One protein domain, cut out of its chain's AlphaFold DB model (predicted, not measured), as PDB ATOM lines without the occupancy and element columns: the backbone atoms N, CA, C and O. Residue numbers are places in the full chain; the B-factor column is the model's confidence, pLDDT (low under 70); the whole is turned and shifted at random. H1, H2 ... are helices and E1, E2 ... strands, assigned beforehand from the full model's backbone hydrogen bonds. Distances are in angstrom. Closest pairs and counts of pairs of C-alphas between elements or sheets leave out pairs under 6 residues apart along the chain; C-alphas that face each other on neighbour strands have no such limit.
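This is residues 130 to 210 of the 210 residues of a protein of Panicum miliaceum (UniProt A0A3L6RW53). Two short parallel strands, E1 and E2, lie side by side in the middle, and the long helix H3 packs alongside both of them. H1, another long helix, passes the beginning of E2 about perpendicular to H3, and H2 turns off from the end of H1 to make a corner, with residues 160 to 165 sticking out. The printed part has 81 residues, with three named helices and two named strands in the order H1, H2, E1, H3, E2; the class is mostly helix. The whole is only just compact, close to loose, with a radius of gyration of the C-alphas of 13.7 A and spans of 35 by 35 by 20 A.

H1, residues 130 to 146, and H2, residues 151 to 162, only just touch, only at the corner by their tight link, where the closest C-alphas, those of Cys 146 and Ala 152, are 5.6 A apart. Their lines stand at a steep tilt of 69 degrees, only just short of about perpendicular, and they run the same way. E1, residues 173 to 176, and E2, residues 202 to 205, are parallel neighbours, their directions 25 degrees apart. N 174 and O 202 are within hydrogen-bond range at 2.8 A, as are N 204 and O 174 at 2.8 A. H3, residues 182 to 199, stands between these strands in the chain; E1, H3 and E2 form a strand-helix-strand unit, two parallel neighbour strands joined through a helix, with a right-handed crossover. The closest C-alphas of H3 and E1 are those of Ala 189 and Ser 176, 6.1 A apart; those of H3 and E2 are Ala 196 and Leu 203, also 6.1 A. H1 and H3 only just touch, with 3 pairs of C-alphas within 8 A, Gln 139 and Leu 197 closest at 6.5 A, and their lines are about perpendicular at 85 degrees. The closest C-alphas of H1 and E2 are those of Gln 143 and Val 202, 6.0 A apart. H2 is apart from H3 and E2, and H1 is apart from E1. In H1, H2 and H3 every O i to N i+4 pair is within hydrogen-bond range.

H1 begins at C-alpha 130 (60.350, 41.476, -26.458) and is 24.3 A long. H2 measures 16.5 A. H3 is 25.7 A long, from C-alpha 182 (43.060, 65.975, -34.193). E1 and E2 are each 10.0 A, and E2 ends at C-alpha 205 (37.762, 53.470, -33.209).

The C-alphas of Pro 130 and Ser 162 are the two farthest apart, 41.2 A. The printed part has no cut and no long link. The mean pLDDT of the printed part is 78.9; residues 162 to 170, 178 to 180 and 207 to 210 are under 70.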
ATOM      1  N   PRO A 130      60.932  42.706 -25.911       87.75
ATOM      2  CA  PRO A 130      60.350  41.476 -26.458       87.75
ATOM      3  C   PRO A 130      58.934  41.205 -25.929       87.75
ATOM      4  O   PRO A 130      58.062  40.743 -26.663       87.75
ATOM      5  N   TYR A 131      58.678  41.576 -24.670       88.50
ATOM      6  CA  TYR A 131      57.357  41.495 -24.049       88.50
ATOM      7  C   TYR A 131      56.310  42.350 -24.774       88.50
ATOM      8  O   TYR A 131      55.204  41.878 -25.048       88.50
ATOM      9  N   LEU A 132      56.656  43.594 -25.123       86.81
ATOM     10  CA  LEU A 132      55.758  44.480 -25.859       86.81
ATOM     11  C   LEU A 132      55.459  43.917 -27.252       86.81
ATOM     12  O   LEU A 132      54.301  43.893 -27.661       86.81
ATOM     13  N   VAL A 133      56.478  43.407 -27.947       89.00
ATOM     14  CA  VAL A 133      56.302  42.767 -29.260       89.00
ATOM     15  C   VAL A 133      55.348  41.576 -29.149       89.00
ATOM     16  O   VAL A 133      54.378  41.499 -29.901       89.00
ATOM     17  N   ALA A 134      55.543  40.689 -28.171       89.94
ATOM     18  CA  ALA A 134      54.655  39.549 -27.948       89.94
ATOM     19  C   ALA A 134      53.207  39.981 -27.645       89.94
ATOM     20  O   ALA A 134      52.259  39.404 -28.183       89.94
ATOM     21  N   LYS A 135      53.018  41.025 -26.826       90.88
ATOM     22  CA  LYS A 135      51.692  41.598 -26.536       90.88
ATOM     23  C   LYS A 135      51.017  42.160 -27.785       90.88
ATOM     24  O   LYS A 135      49.836  41.895 -27.992       90.88
ATOM     25  N   LEU A 136      51.756  42.866 -28.636       91.12
ATOM     26  CA  LEU A 136      51.235  43.391 -29.899       91.12
ATOM     27  C   LEU A 136      50.814  42.264 -30.849       91.12
ATOM     28  O   LEU A 136      49.732  42.332 -31.424       91.12
ATOM     29  N   ARG A 137      51.592  41.179 -30.950       91.75
ATOM     30  CA  ARG A 137      51.211  40.006 -31.760       91.75
ATOM     31  C   ARG A 137      49.948  39.319 -31.250       91.75
ATOM     32  O   ARG A 137      49.096  38.936 -32.049       91.75
ATOM     33  N   ARG A 138      49.791  39.199 -29.929       91.12
ATOM     34  CA  ARG A 138      48.548  38.690 -29.324       91.12
ATOM     35  C   ARG A 138      47.362  39.603 -29.634       91.12
ATOM     36  O   ARG A 138      46.291  39.099 -29.953       91.12
ATOM     37  N   GLN A 139      47.566  40.918 -29.611       91.88
ATOM     38  CA  GLN A 139      46.531  41.888 -29.958       91.88
ATOM     39  C   GLN A 139      46.128  41.810 -31.434       91.88
ATOM     40  O   GLN A 139      44.946  41.859 -31.744       91.88
ATOM     41  N   GLU A 140      47.079  41.626 -32.352       91.19
ATOM     42  CA  GLU A 140      46.772  41.386 -33.769       91.19
ATOM     43  C   GLU A 140      45.915  40.124 -33.956       91.19
ATOM     44  O   GLU A 140      44.970  40.125 -34.743       91.19
ATOM     45  N   ALA A 141      46.229  39.043 -33.235       92.19
ATOM     46  CA  ALA A 141      45.453  37.806 -33.288       92.19
ATOM     47  C   ALA A 141      44.041  37.984 -32.706       92.19
ATOM     48  O   ALA A 141      43.077  37.496 -33.297       92.19
ATOM     49  N   LEU A 142      43.911  38.715 -31.595       90.00
ATOM     50  CA  LEU A 142      42.620  39.057 -30.999       90.00
ATOM     51  C   LEU A 142      41.760  39.861 -31.984       90.00
ATOM     52  O   LEU A 142      40.594  39.538 -32.197       90.00
ATOM     53  N   GLN A 143      42.360  40.837 -32.664       89.38
ATOM     54  CA  GLN A 143      41.660  41.709 -33.607       89.38
ATOM     55  C   GLN A 143      41.202  40.949 -34.851       89.38
ATOM     56  O   GLN A 143      40.166  41.280 -35.415       89.38
ATOM     57  N   ARG A 144      41.928  39.902 -35.255       88.81
ATOM     58  CA  ARG A 144      41.499  39.003 -36.336       88.81
ATOM     59  C   ARG A 144      40.317  38.124 -35.937       88.81
ATOM     60  O   ARG A 144      39.472  37.848 -36.775       88.81
ATOM     61  N   ARG A 145      40.270  37.665 -34.683       87.88
ATOM     62  CA  ARG A 145      39.219  36.758 -34.190       87.88
ATOM     63  C   ARG A 145      37.929  37.487 -33.819       87.88
ATOM     64  O   ARG A 145      36.852  36.991 -34.108       87.88
ATOM     65  N   CYS A 146      38.058  38.647 -33.186       85.44
ATOM     66  CA  CYS A 146      36.952  39.384 -32.578       85.44
ATOM     67  C   CYS A 146      36.662  40.724 -33.286       85.44
ATOM     68  O   CYS A 146      35.895  41.536 -32.768       85.44
ATOM     69  N   GLY A 147      37.322  41.012 -34.413       82.69
ATOM     70  CA  GLY A 147      37.185  42.280 -35.132       82.69
ATOM     71  C   GLY A 147      35.826  42.457 -35.823       82.69
ATOM     72  O   GLY A 147      35.054  41.502 -35.928       82.69
ATOM     73  N   PRO A 148      35.525  43.669 -36.321       81.56
ATOM     74  CA  PRO A 148      34.326  43.921 -37.119       81.56
ATOM     75  C   PRO A 148      34.218  42.957 -38.309       81.56
ATOM     76  O   PRO A 148      35.224  42.634 -38.935       81.56
ATOM     77  N   GLY A 149      33.001  42.498 -38.617       79.44
ATOM     78  CA  GLY A 149      32.752  41.523 -39.689       79.44
ATOM     79  C   GLY A 149      32.947  40.053 -39.291       79.44
ATOM     80  O   GLY A 149      32.786  39.175 -40.131       79.44
ATOM     81  N   THR A 150      33.267  39.764 -38.025       82.00
ATOM     82  CA  THR A 150      33.321  38.392 -37.489       82.00
ATOM     83  C   THR A 150      32.011  38.000 -36.800       82.00
ATOM     84  O   THR A 150      31.289  38.856 -36.286       82.00
ATOM     85  N   ALA A 151      31.725  36.694 -36.726       82.44
ATOM     86  CA  ALA A 151      30.560  36.175 -35.999       82.44
ATOM     87  C   ALA A 151      30.589  36.557 -34.507       82.44
ATOM     88  O   ALA A 151      29.567  36.931 -33.939       82.44
ATOM     89  N   ALA A 152      31.777  36.549 -33.892       80.06
ATOM     90  CA  ALA A 152      31.956  36.961 -32.502       80.06
ATOM     91  C   ALA A 152      31.562  38.430 -32.273       80.06
ATOM     92  O   ALA A 152      30.907  38.751 -31.282       80.06
ATOM     93  N   TYR A 153      31.903  39.315 -33.215       78.25
ATOM     94  CA  TYR A 153      31.475  40.710 -33.172       78.25
ATOM     95  C   TYR A 153      29.959  40.859 -33.353       78.25
ATOM     96  O   TYR A 153      29.339  41.616 -32.608       78.25
ATOM     97  N   GLY A 154      29.353  40.117 -34.285       77.50
ATOM     98  CA  GLY A 154      27.897  40.108 -34.481       77.50
ATOM     99  C   GLY A 154      27.144  39.714 -33.209       77.50
ATOM    100  O   GLY A 154      26.281  40.458 -32.749       77.50
ATOM    101  N   ASN A 155      27.555  38.616 -32.571       79.88
ATOM    102  CA  ASN A 155      26.966  38.152 -31.314       79.88
ATOM    103  C   ASN A 155      27.113  39.187 -30.189       79.88
ATOM    104  O   ASN A 155      26.172  39.420 -29.432       79.88
ATOM    105  N   ALA A 156      28.274  39.843 -30.091       76.88
ATOM    106  CA  ALA A 156      28.497  40.893 -29.101       76.88
ATOM    107  C   ALA A 156      27.584  42.113 -29.322       76.88
ATOM    108  O   ALA A 156      27.118  42.716 -28.356       76.88
ATOM    109  N   VAL A 157      27.302  42.475 -30.577       79.00
ATOM    110  CA  VAL A 157      26.371  43.563 -30.913       79.00
ATOM    111  C   VAL A 157      24.928  43.187 -30.575       79.00
ATOM    112  O   VAL A 157      24.221  44.006 -29.992       79.00
ATOM    113  N   GLU A 158      24.494  41.966 -30.885       77.81
ATOM    114  CA  GLU A 158      23.144  41.504 -30.536       77.81
ATOM    115  C   GLU A 158      22.937  41.441 -29.015       77.81
ATOM    116  O   GLU A 158      21.912  41.902 -28.512       77.81
ATOM    117  N   GLN A 159      23.952  41.015 -28.254       72.31
ATOM    118  CA  GLN A 159      23.921  41.087 -26.787       72.31
ATOM    119  C   GLN A 159      23.752  42.530 -26.291       72.31
ATOM    120  O   GLN A 159      22.884  42.804 -25.462       72.31
ATOM    121  N   LEU A 160      24.504  43.481 -26.856       71.94
ATOM    122  CA  LEU A 160      24.358  44.901 -26.516       71.94
ATOM    123  C   LEU A 160      22.952  45.449 -26.820       71.94
ATOM    124  O   LEU A 160      22.485  46.320 -26.085       71.94
ATOM    125  N   LYS A 161      22.279  44.957 -27.870       70.06
ATOM    126  CA  LYS A 161      20.893  45.334 -28.204       70.06
ATOM    127  C   LYS A 161      19.873  44.714 -27.250       70.06
ATOM    128  O   LYS A 161      18.926  45.392 -26.865       70.06
ATOM    129  N   SER A 162      20.081  43.456 -26.862       69.19
ATOM    130  CA  SER A 162      19.193  42.718 -25.952       69.19
ATOM    131  C   SER A 162      19.204  43.248 -24.514       69.19
ATOM    132  O   SER A 162      18.299  42.959 -23.738       69.19
ATOM    133  N   GLY A 163      20.220  44.035 -24.142       60.00
ATOM    134  CA  GLY A 163      20.382  44.546 -22.781       60.00
ATOM    135  C   GLY A 163      20.849  43.492 -21.772       60.00
ATOM    136  O   GLY A 163      21.096  43.845 -20.617       60.00
ATOM    137  N   GLU A 164      21.026  42.233 -22.187       59.56
ATOM    138  CA  GLU A 164      21.672  41.211 -21.372       59.56
ATOM    139  C   GLU A 164      23.169  41.520 -21.230       59.56
ATOM    140  O   GLU A 164      23.877  41.845 -22.187       59.56
ATOM    141  N   GLY A 165      23.659  41.479 -19.990       57.44
ATOM    142  CA  GLY A 165      25.064  41.725 -19.680       57.44
ATOM    143  C   GLY A 165      25.985  40.745 -20.411       57.44
ATOM    144  O   GLY A 165      25.654  39.577 -20.564       57.44
ATOM    145  N   VAL A 166      27.150  41.252 -20.840       57.66
ATOM    146  CA  VAL A 166      28.179  40.585 -21.666       57.66
ATOM    147  C   VAL A 166      28.318  39.089 -21.348       57.66
ATOM    148  O   VAL A 166      29.007  38.713 -20.401       57.66
ATOM    149  N   ALA A 167      27.691  38.244 -22.167       48.06
ATOM    150  CA  ALA A 167      27.661  36.794 -21.981       48.06
ATOM    151  C   ALA A 167      28.673  36.055 -22.869       48.06
ATOM    152  O   ALA A 167      28.829  34.845 -22.743       48.06
ATOM    153  N   SER A 168      29.395  36.752 -23.756       54.12
ATOM    154  CA  SER A 168      30.539  36.159 -24.457       54.12
ATOM    155  C   SER A 168      31.844  36.454 -23.697       54.12
ATOM    156  O   SER A 168      32.399  37.549 -23.834       54.12
ATOM    157  N   PRO A 169      32.372  35.513 -22.885       60.56
ATOM    158  CA  PRO A 169      33.635  35.708 -22.168       60.56
ATOM    159  C   PRO A 169      34.845  35.814 -23.111       60.56
ATOM    160  O   PRO A 169      35.912  36.274 -22.697       60.56
ATOM    161  N   GLU A 170      34.696  35.399 -24.372       68.31
ATOM    162  CA  GLU A 170      35.797  35.261 -25.324       68.31
ATOM    163  C   GLU A 170      36.240  36.592 -25.948       68.31
ATOM    164  O   GLU A 170      37.441  36.816 -26.121       68.31
ATOM    165  N   CYS A 171      35.307  37.509 -26.236       80.88
ATOM    166  CA  CYS A 171      35.606  38.784 -26.893       80.88
ATOM    167  C   CYS A 171      35.115  39.974 -26.057       80.88
ATOM    168  O   CYS A 171      33.922  40.209 -25.890       80.88
ATOM    169  N   ARG A 172      36.064  40.773 -25.555       83.00
ATOM    170  CA  ARG A 172      35.800  41.997 -24.782       83.00
ATOM    171  C   ARG A 172      36.213  43.222 -25.587       83.00
ATOM    172  O   ARG A 172      37.278  43.214 -26.199       83.00
ATOM    173  N   TYR A 173      35.424  44.292 -25.522       81.56
ATOM    174  CA  TYR A 173      35.573  45.460 -26.396       81.56
ATOM    175  C   TYR A 173      35.840  46.755 -25.620       81.56
ATOM    176  O   TYR A 173      35.364  46.942 -24.500       81.56
ATOM    177  N   VAL A 174      36.609  47.655 -26.233       84.44
ATOM    178  CA  VAL A 174      36.821  49.047 -25.816       84.44
ATOM    179  C   VAL A 174      36.526  49.929 -27.019       84.44
ATOM    180  O   VAL A 174      37.110  49.734 -28.082       84.44
ATOM    181  N   VAL A 175      35.645  50.913 -26.850       83.25
ATOM    182  CA  VAL A 175      35.305  51.879 -27.900       83.25
ATOM    183  C   VAL A 175      35.950  53.218 -27.564       83.25
ATOM    184  O   VAL A 175      35.700  53.777 -26.497       83.25
ATOM    185  N   SER A 176      36.790  53.726 -28.464       77.19
ATOM    186  CA  SER A 176      37.359  55.069 -28.364       77.19
ATOM    187  C   SER A 176      36.458  56.051 -29.105       77.19
ATOM    188  O   SER A 176      36.383  56.003 -30.331       77.19
ATOM    189  N   LEU A 177      35.815  56.950 -28.354       73.69
ATOM    190  CA  LEU A 177      34.994  58.048 -28.867       73.69
ATOM    191  C   LEU A 177      35.796  59.354 -28.766       73.69
ATOM    192  O   LEU A 177      35.881  59.937 -27.680       73.69
ATOM    193  N   PRO A 178      36.459  59.798 -29.844       66.06
ATOM    194  CA  PRO A 178      37.258  61.006 -29.788       66.06
ATOM    195  C   PRO A 178      36.366  62.254 -29.821       66.06
ATOM    196  O   PRO A 178      35.578  62.448 -30.740       66.06
ATOM    197  N   TYR A 179      36.552  63.159 -28.860       61.34
ATOM    198  CA  TYR A 179      35.917  64.480 -28.866       61.34
ATOM    199  C   TYR A 179      36.909  65.547 -29.345       61.34
ATOM    200  O   TYR A 179      38.009  65.634 -28.813       61.34
ATOM    201  N   GLN A 180      36.483  66.339 -30.340       65.06
ATOM    202  CA  GLN A 180      37.070  67.593 -30.852       65.06
ATOM    203  C   GLN A 180      38.599  67.666 -31.062       65.06
ATOM    204  O   GLN A 180      39.387  67.615 -30.125       65.06
ATOM    205  N   GLY A 181      39.011  67.957 -32.303       75.00
ATOM    206  CA  GLY A 181      40.396  68.292 -32.655       75.00
ATOM    207  C   GLY A 181      41.326  67.081 -32.795       75.00
ATOM    208  O   GLY A 181      41.269  66.138 -32.010       75.00
ATOM    209  N   LEU A 182      42.207  67.107 -33.802       80.38
ATOM    210  CA  LEU A 182      43.060  65.975 -34.193       80.38
ATOM    211  C   LEU A 182      43.951  65.456 -33.051       80.38
ATOM    212  O   LEU A 182      44.044  64.247 -32.848       80.38
ATOM    213  N   GLY A 183      44.566  66.359 -32.280       78.62
ATOM    214  CA  GLY A 183      45.456  65.992 -31.174       78.62
ATOM    215  C   GLY A 183      44.752  65.166 -30.095       78.62
ATOM    216  O   GLY A 183      45.269  64.132 -29.674       78.62
ATOM    217  N   ASN A 184      43.529  65.554 -29.724       79.81
ATOM    218  CA  ASN A 184      42.725  64.808 -28.758       79.81
ATOM    219  C   ASN A 184      42.329  63.436 -29.301       79.81
ATOM    220  O   ASN A 184      42.299  62.473 -28.539       79.81
ATOM    221  N   ARG A 185      42.088  63.308 -30.613       80.50
ATOM    222  CA  ARG A 185      41.776  62.005 -31.221       80.50
ATOM    223  C   ARG A 185      42.965  61.064 -31.181       80.50
ATOM    224  O   ARG A 185      42.800  59.911 -30.799       80.50
ATOM    225  N   ILE A 186      44.151  61.558 -31.537       82.69
ATOM    226  CA  ILE A 186      45.385  60.766 -31.497       82.69
ATOM    227  C   ILE A 186      45.668  60.339 -30.056       82.69
ATOM    228  O   ILE A 186      45.884  59.156 -29.800       82.69
ATOM    229  N   LEU A 187      45.602  61.271 -29.100       83.25
ATOM    230  CA  LEU A 187      45.860  60.970 -27.694       83.25
ATOM    231  C   LEU A 187      44.838  59.980 -27.118       83.25
ATOM    232  O   LEU A 187      45.230  59.026 -26.444       83.25
ATOM    233  N   ALA A 188      43.549  60.166 -27.410       81.38
ATOM    234  CA  ALA A 188      42.493  59.255 -26.982       81.38
ATOM    235  C   ALA A 188      42.683  57.858 -27.587       81.38
ATOM    236  O   ALA A 188      42.653  56.871 -26.852       81.38
ATOM    237  N   ALA A 189      42.966  57.770 -28.890       83.56
ATOM    238  CA  ALA A 189      43.179  56.499 -29.575       83.56
ATOM    239  C   ALA A 189      44.398  55.744 -29.024       83.56
ATOM    240  O   ALA A 189      44.304  54.549 -28.746       83.56
ATOM    241  N   VAL A 190      45.527  56.428 -28.805       88.56
ATOM    242  CA  VAL A 190      46.742  55.815 -28.241       88.56
ATOM    243  C   VAL A 190      46.512  55.358 -26.799       88.56
ATOM    244  O   VAL A 190      46.895  54.245 -26.436       88.56
ATOM    245  N   SER A 191      45.844  56.180 -25.989       87.56
ATOM    246  CA  SER A 191      45.534  55.844 -24.593       87.56
ATOM    247  C   SER A 191      44.591  54.641 -24.505       87.56
ATOM    248  O   SER A 191      44.847  53.697 -23.753       87.56
ATOM    249  N   ALA A 192      43.537  54.627 -25.325       86.38
ATOM    250  CA  ALA A 192      42.598  53.514 -25.413       86.38
ATOM    251  C   ALA A 192      43.269  52.238 -25.943       86.38
ATOM    252  O   ALA A 192      42.989  51.144 -25.451       86.38
ATOM    253  N   PHE A 193      44.195  52.359 -26.897       89.50
ATOM    254  CA  PHE A 193      44.969  51.230 -27.408       89.50
ATOM    255  C   PHE A 193      45.867  50.608 -26.340       89.50
ATOM    256  O   PHE A 193      45.870  49.387 -26.177       89.50
ATOM    257  N   LEU A 194      46.584  51.424 -25.566       90.25
ATOM    258  CA  LEU A 194      47.399  50.924 -24.459       90.25
ATOM    259  C   LEU A 194      46.535  50.199 -23.421       90.25
ATOM    260  O   LEU A 194      46.875  49.105 -22.971       90.25
ATOM    261  N   TYR A 195      45.383  50.773 -23.087       86.81
ATOM    262  CA  TYR A 195      44.427  50.152 -22.184       86.81
ATOM    263  C   TYR A 195      43.916  48.796 -22.708       86.81
ATOM    264  O   TYR A 195      43.872  47.802 -21.972       86.81
ATOM    265  N   ALA A 196      43.603  48.720 -24.002       88.94
ATOM    266  CA  ALA A 196      43.193  47.497 -24.680       88.94
ATOM    267  C   ALA A 196      44.299  46.420 -24.664       88.94
ATOM    268  O   ALA A 196      44.015  45.260 -24.361       88.94
ATOM    269  N   LEU A 197      45.565  46.801 -24.883       90.88
ATOM    270  CA  LEU A 197      46.725  45.896 -24.813       90.88
ATOM    271  C   LEU A 197      46.948  45.300 -23.418       90.88
ATOM    272  O   LEU A 197      47.291  44.118 -23.271       90.88
ATOM    273  N   LEU A 198      46.786  46.125 -22.383       88.44
ATOM    274  CA  LEU A 198      46.980  45.703 -20.998       88.44
ATOM    275  C   LEU A 198      45.878  44.742 -20.553       88.44
ATOM    276  O   LEU A 198      46.165  43.757 -19.875       88.44
ATOM    277  N   THR A 199      44.646  44.984 -20.998       84.69
ATOM    278  CA  THR A 199      43.463  44.243 -20.544       84.69
ATOM    279  C   THR A 199      43.007  43.127 -21.488       84.69
ATOM    280  O   THR A 199      42.091  42.382 -21.148       84.69
ATOM    281  N   GLY A 200      43.658  42.973 -22.647       87.00
ATOM    282  CA  GLY A 200      43.316  41.948 -23.635       87.00
ATOM    283  C   GLY A 200      41.926  42.163 -24.230       87.00
ATOM    284  O   GLY A 200      41.132  41.226 -24.290       87.00
ATOM    285  N   ARG A 201      41.615  43.409 -24.598       87.69
ATOM    286  CA  ARG A 201      40.345  43.806 -25.221       87.69
ATOM    287  C   ARG A 201      40.568  44.274 -26.657       87.69
ATOM    288  O   ARG A 201      41.635  44.790 -26.981       87.69
ATOM    289  N   VAL A 202      39.557  44.145 -27.505       87.69
ATOM    290  CA  VAL A 202      39.552  44.669 -28.875       87.69
ATOM    291  C   VAL A 202      39.274  46.167 -28.843       87.69
ATOM    292  O   VAL A 202      38.326  46.605 -28.194       87.69
ATOM    293  N   LEU A 203      40.087  46.954 -29.547       87.25
ATOM    294  CA  LEU A 203      39.861  48.390 -29.710       87.25
ATOM    295  C   LEU A 203      39.014  48.650 -30.959       87.25
ATOM    296  O   LEU A 203      39.406  48.251 -32.054       87.25
ATOM    297  N   LEU A 204      37.911  49.374 -30.789       84.12
ATOM    298  CA  LEU A 204      37.093  49.933 -31.861       84.12
ATOM    299  C   LEU A 204      37.271  51.456 -31.865       84.12
ATOM    300  O   LEU A 204      37.164  52.098 -30.817       84.12
ATOM    301  N   ILE A 205      37.574  52.027 -33.028       81.56
ATOM    302  CA  ILE A 205      37.762  53.470 -33.209       81.56
ATOM    303  C   ILE A 205      36.571  53.989 -34.003       81.56
ATOM    304  O   ILE A 205      36.306  53.492 -35.095       81.56
ATOM    305  N   ASP A 206      35.866  54.976 -33.457       74.00
ATOM    306  CA  ASP A 206      34.796  55.661 -34.177       74.00
ATOM    307  C   ASP A 206      35.392  56.546 -35.292       74.00
ATOM    308  O   ASP A 206      36.222  57.415 -34.991       74.00
ATOM    309  N   PRO A 207      35.018  56.340 -36.572       65.38
ATOM    310  CA  PRO A 207      35.478  57.174 -37.678       65.38
ATOM    311  C   PRO A 207      34.842  58.573 -37.700       65.38
ATOM    312  O   PRO A 207      35.182  59.352 -38.593       65.38
ATOM    313  N   ALA A 208      33.928  58.912 -36.781       55.00
ATOM    314  CA  ALA A 208      33.235  60.196 -36.781       55.00
ATOM    315  C   ALA A 208      34.202  61.389 -36.923       55.00
ATOM    316  O   ALA A 208      35.023  61.682 -36.048       55.00
ATOM    317  N   THR A 209      34.017  62.105 -38.041       47.69
ATOM    318  CA  THR A 209      34.708  63.301 -38.565       47.69
ATOM    319  C   THR A 209      36.084  63.086 -39.215       47.69
ATOM    320  O   THR A 209      37.109  63.534 -38.700       47.69
ATOM    321  N   ALA A 210      36.085  62.490 -40.409       38.56
ATOM    322  CA  ALA A 210      37.008  62.865 -41.484       38.56
ATOM    323  C   ALA A 210      36.235  63.642 -42.557       38.56
ATOM    324  O   ALA A 210      35.064  63.268 -42.799       38.56
TER     325      ALA A 210